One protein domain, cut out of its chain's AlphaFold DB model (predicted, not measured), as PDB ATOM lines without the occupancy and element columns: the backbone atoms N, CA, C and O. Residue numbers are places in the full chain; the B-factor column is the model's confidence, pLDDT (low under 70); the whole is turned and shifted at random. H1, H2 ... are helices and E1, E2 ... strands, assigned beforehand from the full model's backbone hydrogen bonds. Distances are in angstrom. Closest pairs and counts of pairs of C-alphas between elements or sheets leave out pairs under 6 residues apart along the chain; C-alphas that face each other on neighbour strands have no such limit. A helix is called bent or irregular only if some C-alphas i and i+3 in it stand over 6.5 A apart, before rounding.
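This is residues 92 to 194 of the 308 residues of an uncharacterized protein of Tsukamurella pseudospumae (UniProt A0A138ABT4). Helices at steep angles to one another make a small body, with H2 in its middle touching H1, H3 and H5 and the short H4 packed on the first residues of H1, and a two-stranded hairpin, E3 and E4, reaches away from this body as an arm. A second, much shorter hairpin, E1 and E2, lies on another side of the body. The printed part has 103 residues, in the order H1 H2 E1 E2 H3 E3 E4 H4 H5, and its class is mixed, helices and strands; both two-stranded sheets are antiparallel. The whole is compact, with a radius of gyration of the C-alphas of 13.4 A, and spans 39 by 33 by 24 A.

H1, residues 92 to 109, begins at C-alpha 92 (54.400, -33.936, 18.112) and is 25.3 A long. H2, residues 111 to 123, is 18.4 A long. E1, residues 125 to 127, and E2, residues 133 to 135, are short. H3, residues 142 to 154, is 20.1 A long and irregular, with C-alphas 143 and 146 at 7.3 A. E3, residues 157 to 162, is 15.1 A long. E4, residues 165 to 173, is 19.6 A long and bends by 74 degrees at residue 168. H4 is residues 177 to 181. H5, residues 183 to 194, is 18.6 A long and irregular, with C-alphas 191 and 194 at 7.6 A; it ends at C-alpha 194 (45.487, -35.930, 42.471).

H1 and H2 form a helical hairpin; they touch, with the C-alphas of Thr 106 and Leu 114 closest at 5.9 A, opposite ways at a tilt of 38 degrees, only just steep. H2 and H3 touch about perpendicular, at 84 degrees, with the C-alphas of Ala 117 and Ile 147 closest at 6.4 A. H2 touches H5 with residues 118 to 122 alone, the same way at a steep tilt of 61 degrees; the C-alphas of Leu 122 and Val 189 are closest, 6.7 A. H1 touches H4 with residues 92 to 96 alone, Leu 92 and Val 178 having the closest C-alphas, 5.9 A. H4 and H5 touch only at the corner. In the hairpin E1 and E2, N 134 and O 126 are within hydrogen-bond range at 2.8 A. In the hairpin E3 and E4, N 158 and O 172 are at 2.8 A and N 162 and O 168 at 2.9 A. The closest C-alphas of H3 and E3, those of Leu 151 and Leu 157, are 5.5 A apart. H1 and E3 are apart. Every O i to N i+4 pair is within hydrogen-bond range in H1, H2 and H4, against 7 of 9 in H3 and 7 of 8 in H5.

The two C-alphas farthest apart, those of Thr 108 and Gly 164, are 39.8 A apart. The printed part has no cut, and no link is long. The mean pLDDT of the printed part is 88.7, and residue 142 is under 70.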
ATOM      1  N   LEU A  92      55.192 -34.147  16.897       87.25
ATOM      2  CA  LEU A  92      54.400 -33.936  18.112       87.25
ATOM      3  C   LEU A  92      53.889 -32.495  18.220       87.25
ATOM      4  O   LEU A  92      52.751 -32.281  18.613       87.25
ATOM      5  N   THR A  93      54.691 -31.511  17.809       86.75
ATOM      6  CA  THR A  93      54.275 -30.100  17.757       86.75
ATOM      7  C   THR A  93      53.174 -29.881  16.718       86.75
ATOM      8  O   THR A  93      52.220 -29.143  16.971       86.75
ATOM      9  N   GLN A  94      53.269 -30.539  15.560       89.00
ATOM     10  CA  GLN A  94      52.232 -30.495  14.531       89.00
ATOM     11  C   GLN A  94      50.935 -31.154  15.018       89.00
ATOM     12  O   GLN A  94      49.874 -30.548  14.888       89.00
ATOM     13  N   ILE A  95      51.027 -32.336  15.639       92.56
ATOM     14  CA  ILE A  95      49.894 -33.032  16.268       92.56
ATOM     15  C   ILE A  95      49.257 -32.139  17.336       92.56
ATOM     16  O   ILE A  95      48.049 -31.938  17.318       92.56
ATOM     17  N   ALA A  96      50.053 -31.548  18.231       92.62
ATOM     18  CA  ALA A  96      49.562 -30.660  19.284       92.62
ATOM     19  C   ALA A  96      48.855 -29.419  18.718       92.62
ATOM     20  O   ALA A  96      47.832 -28.994  19.245       92.62
ATOM     21  N   THR A  97      49.369 -28.858  17.622       93.88
ATOM     22  CA  THR A  97      48.757 -27.704  16.949       93.88
ATOM     23  C   THR A  97      47.420 -28.080  16.311       93.88
ATOM     24  O   THR A  97      46.437 -27.362  16.484       93.88
ATOM     25  N   ALA A  98      47.362 -29.213  15.604       93.38
ATOM     26  CA  ALA A  98      46.130 -29.725  15.008       93.38
ATOM     27  C   ALA A  98      45.085 -30.086  16.079       93.38
ATOM     28  O   ALA A  98      43.913 -29.742  15.937       93.38
ATOM     29  N   ALA A  99      45.520 -30.698  17.184       95.12
ATOM     30  CA  ALA A  99      44.676 -31.018  18.329       95.12
ATOM     31  C   ALA A  99      44.112 -29.762  19.006       95.12
ATOM     32  O   ALA A  99      42.937 -29.745  19.361       95.12
ATOM     33  N   GLU A 100      44.908 -28.697  19.157       96.44
ATOM     34  CA  GLU A 100      44.418 -27.439  19.729       96.44
ATOM     35  C   GLU A 100      43.398 -26.755  18.813       96.44
ATOM     36  O   GLU A 100      42.391 -26.262  19.311       96.44
ATOM     37  N   GLN A 101      43.608 -26.754  17.493       95.12
ATOM     38  CA  GLN A 101      42.617 -26.217  16.550       95.12
ATOM     39  C   GLN A 101      41.296 -26.991  16.627       95.12
ATOM     40  O   GLN A 101      40.249 -26.389  16.851       95.12
ATOM     41  N   TRP A 102      41.353 -28.324  16.559       95.88
ATOM     42  CA  TRP A 102      40.172 -29.173  16.731       95.88
ATOM     43  C   TRP A 102      39.476 -28.929  18.079       95.88
ATOM     44  O   TRP A 102      38.248 -28.836  18.140       95.88
ATOM     45  N   ALA A 103      40.243 -28.777  19.163       94.62
ATOM     46  CA  ALA A 103      39.691 -28.522  20.487       94.62
ATOM     47  C   ALA A 103      38.978 -27.166  20.557       94.62
ATOM     48  O   ALA A 103      37.909 -27.104  21.149       94.62
ATOM     49  N   LEU A 104      39.524 -26.108  19.946       95.25
ATOM     50  CA  LEU A 104      38.893 -24.781  19.883       95.25
ATOM     51  C   LEU A 104      37.580 -24.798  19.085       95.25
ATOM     52  O   LEU A 104      36.580 -24.218  19.525       95.25
ATOM     53  N   ASP A 105      37.565 -25.493  17.948       94.25
ATOM     54  CA  ASP A 105      36.365 -25.652  17.121       94.25
ATOM     55  C   ASP A 105      35.276 -26.440  17.871       94.25
ATOM     56  O   ASP A 105      34.094 -26.068  17.855       94.25
ATOM     57  N   THR A 106      35.681 -27.494  18.587       93.19
ATOM     58  CA  THR A 106      34.787 -28.339  19.393       93.19
ATOM     59  C   THR A 106      34.268 -27.604  20.627       93.19
ATOM     60  O   THR A 106      33.082 -27.699  20.920       93.19
ATOM     61  N   ASP A 107      35.102 -26.819  21.318       93.44
ATOM     62  CA  ASP A 107      34.692 -25.979  22.460       93.44
ATOM     63  C   ASP A 107      33.569 -25.014  22.049       93.44
ATOM     64  O   ASP A 107      32.580 -24.825  22.755       93.44
ATOM     65  N   THR A 108      33.703 -24.441  20.848       92.44
ATOM     66  CA  THR A 108      32.750 -23.470  20.301       92.44
ATOM     67  C   THR A 108      31.444 -24.127  19.849       92.44
ATOM     68  O   THR A 108      30.370 -23.550  20.029       92.44
ATOM     69  N   SER A 109      31.524 -25.316  19.243       91.69
ATOM     70  CA  SER A 109      30.374 -25.965  18.595       91.69
ATOM     71  C   SER A 109      29.634 -26.933  19.521       91.69
ATOM     72  O   SER A 109      28.408 -26.906  19.605       91.69
ATOM     73  N   GLU A 110      30.379 -27.793  20.216       91.06
ATOM     74  CA  GLU A 110      29.877 -28.924  21.000       91.06
ATOM     75  C   GLU A 110      30.706 -29.104  22.297       91.06
ATOM     76  O   GLU A 110      31.469 -30.065  22.432       91.06
ATOM     77  N   PRO A 111      30.553 -28.231  23.313       88.38
ATOM     78  CA  PRO A 111      31.387 -28.263  24.525       88.38
ATOM     79  C   PRO A 111      31.279 -29.580  25.315       88.38
ATOM     80  O   PRO A 111      32.229 -30.003  25.972       88.38
ATOM     81  N   VAL A 112      30.143 -30.278  25.214       87.88
ATOM     82  CA  VAL A 112      29.948 -31.613  25.807       87.88
ATOM     83  C   VAL A 112      30.857 -32.659  25.147       87.88
ATOM     84  O   VAL A 112      31.379 -33.541  25.829       87.88
ATOM     85  N   GLN A 113      31.091 -32.556  23.834       89.31
ATOM     86  CA  GLN A 113      32.011 -33.439  23.115       89.31
ATOM     87  C   GLN A 113      33.458 -33.190  23.556       89.31
ATOM     88  O   GLN A 113      34.215 -34.148  23.736       89.31
ATOM     89  N   LEU A 114      33.833 -31.928  23.793       92.06
ATOM     90  CA  LEU A 114      35.161 -31.593  24.304       92.06
ATOM     91  C   LEU A 114      35.387 -32.153  25.713       92.06
ATOM     92  O   LEU A 114      36.459 -32.698  25.981       92.06
ATOM     93  N   ASP A 115      34.395 -32.072  26.603       90.38
ATOM     94  CA  ASP A 115      34.525 -32.674  27.933       90.38
ATOM     95  C   ASP A 115      34.635 -34.205  27.851       90.38
ATOM     96  O   ASP A 115      35.527 -34.794  28.462       90.38
ATOM     97  N   ALA A 116      33.838 -34.858  27.000       88.88
ATOM     98  CA  ALA A 116      33.973 -36.292  26.746       88.88
ATOM     99  C   ALA A 116      35.371 -36.664  26.209       88.88
ATOM    100  O   ALA A 116      35.952 -37.669  26.630       88.88
ATOM    101  N   ALA A 117      35.954 -35.839  25.336       92.12
ATOM    102  CA  ALA A 117      37.315 -36.019  24.842       92.12
ATOM    103  C   ALA A 117      38.373 -35.802  25.931       92.12
ATOM    104  O   ALA A 117      39.325 -36.579  26.025       92.12
ATOM    105  N   ARG A 118      38.190 -34.803  26.803       93.75
ATOM    106  CA  ARG A 118      39.032 -34.595  27.987       93.75
ATOM    107  C   ARG A 118      39.022 -35.840  28.872       93.75
ATOM    108  O   ARG A 118      40.091 -36.328  29.241       93.75
ATOM    109  N   LEU A 119      37.846 -36.387  29.181       90.88
ATOM    110  CA  LEU A 119      37.714 -37.611  29.979       90.88
ATOM    111  C   LEU A 119      38.395 -38.811  29.312       90.88
ATOM    112  O   LEU A 119      39.139 -39.540  29.972       90.88
ATOM    113  N   LEU A 120      38.203 -38.980  28.001       91.38
ATOM    114  CA  LEU A 120      38.857 -40.022  27.211       91.38
ATOM    115  C   LEU A 120      40.390 -39.914  27.288       91.38
ATOM    116  O   LEU A 120      41.065 -40.891  27.613       91.38
ATOM    117  N   LEU A 121      40.952 -38.728  27.057       94.06
ATOM    118  CA  LEU A 121      42.398 -38.503  27.111       94.06
ATOM    119  C   LEU A 121      42.964 -38.744  28.517       94.06
ATOM    120  O   LEU A 121      43.973 -39.432  28.664       94.06
ATOM    121  N   LEU A 122      42.286 -38.269  29.567       93.50
ATOM    122  CA  LEU A 122      42.682 -38.539  30.955       93.50
ATOM    123  C   LEU A 122      42.606 -40.036  31.295       93.50
ATOM    124  O   LEU A 122      43.441 -40.558  32.037       93.50
ATOM    125  N   SER A 123      41.650 -40.766  30.716       90.62
ATOM    126  CA  SER A 123      41.539 -42.209  30.919       90.62
ATOM    127  C   SER A 123      42.715 -42.998  30.317       90.62
ATOM    128  O   SER A 123      43.058 -44.054  30.864       90.62
ATOM    129  N   CYS A 124      43.388 -42.444  29.298       92.50
ATOM    130  CA  CYS A 124      44.599 -42.989  28.670       92.50
ATOM    131  C   CYS A 124      45.883 -42.780  29.497       92.50
ATOM    132  O   CYS A 124      46.948 -43.265  29.114       92.50
ATOM    133  N   VAL A 125      45.821 -42.052  30.618       93.62
ATOM    134  CA  VAL A 125      47.002 -41.680  31.410       93.62
ATOM    135  C   VAL A 125      46.911 -42.236  32.827       93.62
ATOM    136  O   VAL A 125      45.975 -41.942  33.562       93.62
ATOM    137  N   ALA A 126      47.911 -43.000  33.256       91.88
ATOM    138  CA  ALA A 126      48.040 -43.483  34.630       91.88
ATOM    139  C   ALA A 126      49.234 -42.844  35.343       91.88
ATOM    140  O   ALA A 126      50.184 -42.382  34.710       91.88
ATOM    141  N   VAL A 127      49.208 -42.859  36.674       92.12
ATOM    142  CA  VAL A 127      50.327 -42.429  37.515       92.12
ATOM    143  C   VAL A 127      50.954 -43.662  38.158       92.12
ATOM    144  O   VAL A 127      50.281 -44.438  38.839       92.12
ATOM    145  N   SER A 128      52.250 -43.861  37.935       88.75
ATOM    146  CA  SER A 128      53.005 -44.943  38.562       88.75
ATOM    147  C   SER A 128      53.135 -44.726  40.074       88.75
ATOM    148  O   SER A 128      52.948 -43.623  40.588       88.75
ATOM    149  N   SER A 129      53.561 -45.760  40.801       79.06
ATOM    150  CA  SER A 129      53.884 -45.643  42.232       79.06
ATOM    151  C   SER A 129      55.003 -44.633  42.528       79.06
ATOM    152  O   SER A 129      55.129 -44.175  43.660       79.06
ATOM    153  N   THR A 130      55.820 -44.281  41.529       79.69
ATOM    154  CA  THR A 130      56.879 -43.265  41.633       79.69
ATOM    155  C   THR A 130      56.391 -41.857  41.278       79.69
ATOM    156  O   THR A 130      57.197 -40.932  41.243       79.69
ATOM    157  N   GLY A 131      55.098 -41.682  40.984       78.25
ATOM    158  CA  GLY A 131      54.505 -40.395  40.610       78.25
ATOM    159  C   GLY A 131      54.710 -39.999  39.143       78.25
ATOM    160  O   GLY A 131      54.368 -38.879  38.759       78.25
ATOM    161  N   VAL A 132      55.257 -40.897  38.318       86.75
ATOM    162  CA  VAL A 132      55.545 -40.642  36.898       86.75
ATOM    163  C   VAL A 132      54.326 -41.001  36.050       86.75
ATOM    164  O   VAL A 132      53.643 -41.987  36.326       86.75
ATOM    165  N   LEU A 133      54.040 -40.201  35.020       88.38
ATOM    166  CA  LEU A 133      52.955 -40.487  34.082       88.38
ATOM    167  C   LEU A 133      53.311 -41.679  33.189       88.38
ATOM    168  O   LEU A 133      54.447 -41.832  32.748       88.38
ATOM    169  N   THR A 134      52.324 -42.522  32.927       90.19
ATOM    170  CA  THR A 134      52.453 -43.738  32.120       90.19
ATOM    171  C   THR A 134      51.244 -43.886  31.207       90.19
ATOM    172  O   THR A 134      50.150 -43.419  31.531       90.19
ATOM    173  N   LEU A 135      51.439 -44.526  30.054       89.06
ATOM    174  CA  LEU A 135      50.361 -44.799  29.106       89.06
ATOM    175  C   LEU A 135      49.495 -45.958  29.595       89.06
ATOM    176  O   LEU A 135      50.010 -47.033  29.906       89.06
ATOM    177  N   ARG A 136      48.181 -45.757  29.573       87.81
ATOM    178  CA  ARG A 136      47.146 -46.726  29.937       87.81
ATOM    179  C   ARG A 136      46.216 -46.937  28.747       87.81
ATOM    180  O   ARG A 136      45.920 -45.997  28.017       87.81
ATOM    181  N   VAL A 137      45.758 -48.171  28.565       86.38
ATOM    182  CA  VAL A 137      44.661 -48.479  27.641       86.38
ATOM    183  C   VAL A 137      43.357 -48.161  28.377       86.38
ATOM    184  O   VAL A 137      43.136 -48.716  29.458       86.38
ATOM    185  N   PRO A 138      42.530 -47.224  27.891       83.25
ATOM    186  CA  PRO A 138      41.239 -46.963  28.483       83.25
ATOM    187  C   PRO A 138      40.238 -48.039  28.067       83.25
ATOM    188  O   PRO A 138      40.351 -48.647  27.005       83.25
ATOM    189  N   GLU A 139      39.208 -48.212  28.883       74.81
ATOM    190  CA  GLU A 139      38.014 -48.913  28.437       74.81
ATOM    191  C   GLU A 139      37.065 -47.899  27.810       74.81
ATOM    192  O   GLU A 139      36.721 -46.890  28.430       74.81
ATOM    193  N   LEU A 140      36.699 -48.136  26.552       72.94
ATOM    194  CA  LEU A 140      35.961 -47.170  25.748       72.94
ATOM    195  C   LEU A 140      34.457 -47.425  25.853       72.94
ATOM    196  O   LEU A 140      34.002 -48.528  25.538       72.94
ATOM    197  N   PRO A 141      33.649 -46.413  26.204       70.69
ATOM    198  CA  PRO A 141      32.216 -46.504  25.988       70.69
ATOM    199  C   PRO A 141      31.927 -46.505  24.480       70.69
ATOM    200  O   PRO A 141      32.587 -45.802  23.716       70.69
ATOM    201  N   ALA A 142      30.898 -47.236  24.041       69.62
ATOM    202  CA  ALA A 142      30.540 -47.341  22.618       69.62
ATOM    203  C   ALA A 142      30.294 -45.972  21.944       69.62
ATOM    204  O   ALA A 142      30.564 -45.793  20.760       69.62
ATOM    205  N   ALA A 143      29.835 -44.981  22.716       72.56
ATOM    206  CA  ALA A 143      29.608 -43.615  22.250       72.56
ATOM    207  C   ALA A 143      30.902 -42.828  21.943       72.56
ATOM    208  O   ALA A 143      30.843 -41.819  21.246       72.56
ATOM    209  N   ALA A 144      32.071 -43.279  22.416       82.62
ATOM    210  CA  ALA A 144      33.345 -42.594  22.188       82.62
ATOM    211  C   ALA A 144      33.899 -42.789  20.768       82.62
ATOM    212  O   ALA A 144      34.868 -42.124  20.413       82.62
ATOM    213  N   GLY A 145      33.301 -43.662  19.946       85.56
ATOM    214  CA  GLY A 145      33.842 -44.037  18.635       85.56
ATOM    215  C   GLY A 145      34.129 -42.851  17.709       85.56
ATOM    216  O   GLY A 145      35.177 -42.821  17.071       85.56
ATOM    217  N   ARG A 146      33.253 -41.836  17.690       89.06
ATOM    218  CA  ARG A 146      33.469 -40.620  16.888       89.06
ATOM    219  C   ARG A 146      34.679 -39.818  17.372       89.06
ATOM    220  O   ARG A 146      35.542 -39.483  16.573       89.06
ATOM    221  N   ILE A 147      34.760 -39.563  18.679       91.50
ATOM    222  CA  ILE A 147      35.863 -38.807  19.294       91.50
ATOM    223  C   ILE A 147      37.190 -39.550  19.098       91.50
ATOM    224  O   ILE A 147      38.204 -38.940  18.776       91.50
ATOM    225  N   VAL A 148      37.179 -40.875  19.265       91.88
ATOM    226  CA  VAL A 148      38.347 -41.724  19.016       91.88
ATOM    227  C   VAL A 148      38.798 -41.592  17.565       91.88
ATOM    228  O   VAL A 148      39.979 -41.358  17.341       91.88
ATOM    229  N   ALA A 149      37.886 -41.703  16.594       91.38
ATOM    230  CA  ALA A 149      38.229 -41.599  15.178       91.38
ATOM    231  C   ALA A 149      38.866 -40.241  14.835       91.38
ATOM    232  O   ALA A 149      39.930 -40.214  14.221       91.38
ATOM    233  N   GLU A 150      38.276 -39.137  15.303       93.69
ATOM    234  CA  GLU A 150      38.802 -37.779  15.089       93.69
ATOM    235  C   GLU A 150      40.201 -37.607  15.718       93.69
ATOM    236  O   GLU A 150      41.136 -37.138  15.072       93.69
ATOM    237  N   LEU A 151      40.398 -38.055  16.963       93.69
ATOM    238  CA  LEU A 151      41.694 -37.949  17.649       93.69
ATOM    239  C   LEU A 151      42.769 -38.898  17.091       93.69
ATOM    240  O   LEU A 151      43.962 -38.604  17.222       93.69
ATOM    241  N   VAL A 152      42.375 -40.023  16.485       93.75
ATOM    242  CA  VAL A 152      43.280 -40.920  15.748       93.75
ATOM    243  C   VAL A 152      43.704 -40.285  14.426       93.75
ATOM    244  O   VAL A 152      44.887 -40.323  14.100       93.75
ATOM    245  N   GLU A 153      42.785 -39.644  13.699       92.00
ATOM    246  CA  GLU A 153      43.098 -38.923  12.456       92.00
ATOM    247  C   GLU A 153      44.096 -37.777  12.695       92.00
ATOM    248  O   GLU A 153      45.034 -37.594  11.921       92.00
ATOM    249  N   ILE A 154      43.956 -37.062  13.817       93.69
ATOM    250  CA  ILE A 154      44.906 -36.022  14.248       93.69
ATOM    251  C   ILE A 154      46.257 -36.624  14.691       93.69
ATOM    252  O   ILE A 154      47.285 -35.947  14.646       93.69
ATOM    253  N   GLY A 155      46.280 -37.889  15.123       88.62
ATOM    254  CA  GLY A 155      47.475 -38.586  15.615       88.62
ATOM    255  C   GLY A 155      47.728 -38.450  17.122       88.62
ATOM    256  O   GLY A 155      48.787 -38.856  17.606       88.62
ATOM    257  N   VAL A 156      46.774 -37.907  17.887       93.25
ATOM    258  CA  VAL A 156      46.840 -37.854  19.363       93.25
ATOM    259  C   VAL A 156      46.673 -39.252  19.955       93.25
ATOM    260  O   VAL A 156      47.379 -39.627  20.895       93.25
ATOM    261  N   LEU A 157      45.735 -40.018  19.399       93.88
ATOM    262  CA  LEU A 157      45.486 -41.408  19.751       93.88
ATOM    263  C   LEU A 157      46.015 -42.337  18.656       93.88
ATOM    264  O   LEU A 157      46.096 -41.980  17.485       93.88
ATOM    265  N   SER A 158      46.337 -43.559  19.051       89.75
ATOM    266  CA  SER A 158      46.766 -44.642  18.176       89.75
ATOM    267  C   SER A 158      45.968 -45.901  18.494       89.75
ATOM    268  O   SER A 158      45.592 -46.136  19.647       89.75
ATOM    269  N   LEU A 159      45.709 -46.700  17.462       88.62
ATOM    270  CA  LEU A 159      45.115 -48.026  17.574       88.62
ATOM    271  C   LEU A 159      46.247 -49.051  17.533       88.62
ATOM    272  O   LEU A 159      47.058 -49.051  16.609       88.62
ATOM    273  N   THR A 160      46.349 -49.870  18.573       83.44
ATOM    274  CA  THR A 160      47.327 -50.959  18.660       83.44
ATOM    275  C   THR A 160      46.574 -52.279  18.768       83.44
ATOM    276  O   THR A 160      45.711 -52.362  19.638       83.44
ATOM    277  N   PRO A 161      46.897 -53.310  17.971       80.75
ATOM    278  CA  PRO A 161      46.232 -54.604  18.088       80.75
ATOM    279  C   PRO A 161      46.441 -55.193  19.490       80.75
ATOM    280  O   PRO A 161      47.550 -55.124  20.038       80.75
ATOM    281  N   ASP A 162      45.381 -55.746  20.080       78.94
ATOM    282  CA  ASP A 162      45.457 -56.423  21.370       78.94
ATOM    283  C   ASP A 162      46.258 -57.729  21.214       78.94
ATOM    284  O   ASP A 162      45.883 -58.596  20.423       78.94
ATOM    285  N   PRO A 163      47.359 -57.933  21.964       73.19
ATOM    286  CA  PRO A 163      48.063 -59.215  21.959       73.19
ATOM    287  C   PRO A 163      47.203 -60.397  22.444       73.19
ATOM    288  O   PRO A 163      47.592 -61.543  22.223       73.19
ATOM    289  N   GLY A 164      46.092 -60.146  23.147       73.44
ATOM    290  CA  GLY A 164      45.147 -61.168  23.604       73.44
ATOM    291  C   GLY A 164      44.022 -61.492  22.616       73.44
ATOM    292  O   GLY A 164      43.472 -62.592  22.685       73.44
ATOM    293  N   ASP A 165      43.704 -60.571  21.705       75.94
ATOM    294  CA  ASP A 165      42.649 -60.716  20.702       75.94
ATOM    295  C   ASP A 165      43.013 -59.918  19.439       75.94
ATOM    296  O   ASP A 165      42.853 -58.701  19.380       75.94
ATOM    297  N   GLU A 166      43.487 -60.607  18.398       72.75
ATOM    298  CA  GLU A 166      43.918 -59.969  17.143       72.75
ATOM    299  C   GLU A 166      42.792 -59.197  16.427       72.75
ATOM    300  O   GLU A 166      43.079 -58.373  15.562       72.75
ATOM    301  N   ASN A 167      41.520 -59.436  16.775       72.56
ATOM    302  CA  ASN A 167      40.379 -58.711  16.210       72.56
ATOM    303  C   ASN A 167      40.007 -57.444  16.993       72.56
ATOM    304  O   ASN A 167      39.063 -56.752  16.601       72.56
ATOM    305  N   GLN A 168      40.700 -57.143  18.093       78.69
ATOM    306  CA  GLN A 168      40.408 -55.991  18.933       78.69
ATOM    307  C   GLN A 168      41.553 -54.975  18.901       78.69
ATOM    308  O   GLN A 168      42.675 -55.250  19.317       78.69
ATOM    309  N   ASP A 169      41.241 -53.755  18.463       84.00
ATOM    310  CA  ASP A 169      42.170 -52.631  18.540       84.00
ATOM    311  C   ASP A 169      42.051 -51.912  19.891       84.00
ATOM    312  O   ASP A 169      40.972 -51.491  20.319       84.00
ATOM    313  N   LEU A 170      43.191 -51.721  20.551       84.81
ATOM    314  CA  LEU A 170      43.326 -50.963  21.787       84.81
ATOM    315  C   LEU A 170      43.678 -49.511  21.474       84.81
ATOM    316  O   LEU A 170      44.711 -49.218  20.865       84.81
ATOM    317  N   VAL A 171      42.854 -48.585  21.957       89.38
ATOM    318  CA  VAL A 171      43.142 -47.147  21.885       89.38
ATOM    319  C   VAL A 171      44.193 -46.779  22.920       89.38
ATOM    320  O   VAL A 171      44.088 -47.145  24.089       89.38
ATOM    321  N   ARG A 172      45.210 -46.019  22.522       91.06
ATOM    322  CA  ARG A 172      46.225 -45.474  23.432       91.06
ATOM    323  C   ARG A 172      46.646 -44.090  22.980       91.06
ATOM    324  O   ARG A 172      46.656 -43.810  21.786       91.06
ATOM    325  N   LEU A 173      47.057 -43.242  23.919       91.94
ATOM    326  CA  LEU A 173      47.756 -42.008  23.565       91.94
ATOM    327  C   LEU A 173      49.060 -42.365  22.833       91.94
ATOM    328  O   LEU A 173      49.806 -43.223  23.310       91.94
ATOM    329  N   THR A 174      49.309 -41.721  21.693       89.12
ATOM    330  CA  THR A 174      50.440 -42.026  20.800       89.12
ATOM    331  C   THR A 174      51.784 -41.910  21.517       89.12
ATOM    332  O   THR A 174      52.634 -42.790  21.406       89.12
ATOM    333  N   ASP A 175      51.976 -40.833  22.282       88.06
ATOM    334  CA  ASP A 175      53.193 -40.587  23.053       88.06
ATOM    335  C   ASP A 175      52.877 -39.719  24.281       88.06
ATOM    336  O   ASP A 175      52.061 -38.801  24.205       88.06
ATOM    337  N   LEU A 176      53.539 -39.969  25.416       89.12
ATOM    338  CA  LEU A 176      53.404 -39.129  26.616       89.12
ATOM    339  C   LEU A 176      53.869 -37.692  26.373       89.12
ATOM    340  O   LEU A 176      53.314 -36.770  26.965       89.12
ATOM    341  N   ARG A 177      54.841 -37.490  25.479       88.75
ATOM    342  CA  ARG A 177      55.354 -36.167  25.107       88.75
ATOM    343  C   ARG A 177      54.295 -35.289  24.444       88.75
ATOM    344  O   ARG A 177      54.434 -34.073  24.487       88.75
ATOM    345  N   VAL A 178      53.210 -35.867  23.908       90.62
ATOM    346  CA  VAL A 178      52.051 -35.088  23.433       90.62
ATOM    347  C   VAL A 178      51.502 -34.205  24.558       90.62
ATOM    348  O   VAL A 178      51.151 -33.057  24.303       90.62
ATOM    349  N   ILE A 179      51.486 -34.705  25.802       91.56
ATOM    350  CA  ILE A 179      51.042 -33.950  26.986       91.56
ATOM    351  C   ILE A 179      51.941 -32.730  27.209       91.56
ATOM    352  O   ILE A 179      51.443 -31.664  27.537       91.56
ATOM    353  N   GLU A 180      53.252 -32.872  26.999       88.44
ATOM    354  CA  GLU A 180      54.224 -31.786  27.175       88.44
ATOM    355  C   GLU A 180      54.112 -30.732  26.064       88.44
ATOM    356  O   GLU A 180      54.256 -29.538  26.322       88.44
ATOM    357  N   THR A 181      53.842 -31.157  24.826       89.81
ATOM    358  CA  THR A 181      53.727 -30.253  23.672       89.81
ATOM    359  C   THR A 181      52.359 -29.586  23.551       89.81
ATOM    360  O   THR A 181      52.262 -28.492  22.996       89.81
ATOM    361  N   TRP A 182      51.293 -30.214  24.056       96.00
ATOM    362  CA  TRP A 182      49.929 -29.697  23.982       96.00
ATOM    363  C   TRP A 182      49.503 -29.080  25.320       96.00
ATOM    364  O   TRP A 182      49.067 -29.766  26.244       96.00
ATOM    365  N   SER A 183      49.603 -27.752  25.418       93.56
ATOM    366  CA  SER A 183      49.393 -26.986  26.658       93.56
ATOM    367  C   SER A 183      48.040 -27.232  27.339       93.56
ATOM    368  O   SER A 183      47.973 -27.332  28.569       93.56
ATOM    369  N   ARG A 184      46.960 -27.364  26.560       95.75
ATOM    370  CA  ARG A 184      45.618 -27.654  27.076       95.75
ATOM    371  C   ARG A 184      45.562 -29.026  27.748       95.75
ATOM    372  O   ARG A 184      45.092 -29.125  28.881       95.75
ATOM    373  N   LEU A 185      46.117 -30.056  27.108       95.56
ATOM    374  CA  LEU A 185      46.205 -31.395  27.694       95.56
ATOM    375  C   LEU A 185      47.112 -31.419  28.931       95.56
ATOM    376  O   LEU A 185      46.736 -32.034  29.927       95.56
ATOM    377  N   SER A 186      48.247 -30.710  28.914       93.62
ATOM    378  CA  SER A 186      49.092 -30.543  30.108       93.62
ATOM    379  C   SER A 186      48.287 -29.986  31.279       93.62
ATOM    380  O   SER A 186      48.299 -30.551  32.371       93.62
ATOM    381  N   THR A 187      47.517 -28.925  31.031       95.62
ATOM    382  CA  THR A 187      46.687 -28.268  32.049       95.62
ATOM    383  C   THR A 187      45.634 -29.225  32.608       95.62
ATOM    384  O   THR A 187      45.479 -29.330  33.825       95.62
ATOM    385  N   TRP A 188      44.944 -29.976  31.746       95.69
ATOM    386  CA  TRP A 188      43.973 -30.984  32.182       95.69
ATOM    387  C   TRP A 188      44.612 -32.083  33.032       95.69
ATOM    388  O   TRP A 188      44.057 -32.463  34.063       95.69
ATOM    389  N   VAL A 189      45.780 -32.586  32.628       93.94
ATOM    390  CA  VAL A 189      46.508 -33.630  33.362       93.94
ATOM    391  C   VAL A 189      47.006 -33.112  34.710       93.94
ATOM    392  O   VAL A 189      46.913 -33.826  35.707       93.94
ATOM    393  N   GLU A 190      47.506 -31.880  34.773       92.88
ATOM    394  CA  GLU A 190      47.939 -31.245  36.019       92.88
ATOM    395  C   GLU A 190      46.783 -31.067  37.001       92.88
ATOM    396  O   GLU A 190      46.902 -31.473  38.159       92.88
ATOM    397  N   GLN A 191      45.647 -30.547  36.531       94.00
ATOM    398  CA  GLN A 191      44.438 -30.378  37.339       94.00
ATOM    399  C   GLN A 191      43.887 -31.725  37.827       94.00
ATOM    400  O   GLN A 191      43.504 -31.860  38.989       94.00
ATOM    401  N   ALA A 192      43.896 -32.746  36.969       93.81
ATOM    402  CA  ALA A 192      43.399 -34.078  37.301       93.81
ATOM    403  C   ALA A 192      44.406 -34.939  38.086       93.81
ATOM    404  O   ALA A 192      44.049 -36.021  38.552       93.81
ATOM    405  N   ARG A 193      45.662 -34.504  38.267       92.69
ATOM    406  CA  ARG A 193      46.743 -35.332  38.833       92.69
ATOM    407  C   ARG A 193      46.398 -35.991  40.180       92.69
ATOM    408  O   ARG A 193      46.634 -37.197  40.291       92.69
ATOM    409  N   PRO A 194      45.836 -35.296  41.191       90.50
ATOM    410  CA  PRO A 194      45.487 -35.930  42.471       90.50
ATOM    411  C   PRO A 194      44.467 -37.066  42.310       90.50
ATOM    412  O   PRO A 194      44.538 -38.107  42.971       90.50
TER     413      PRO A 194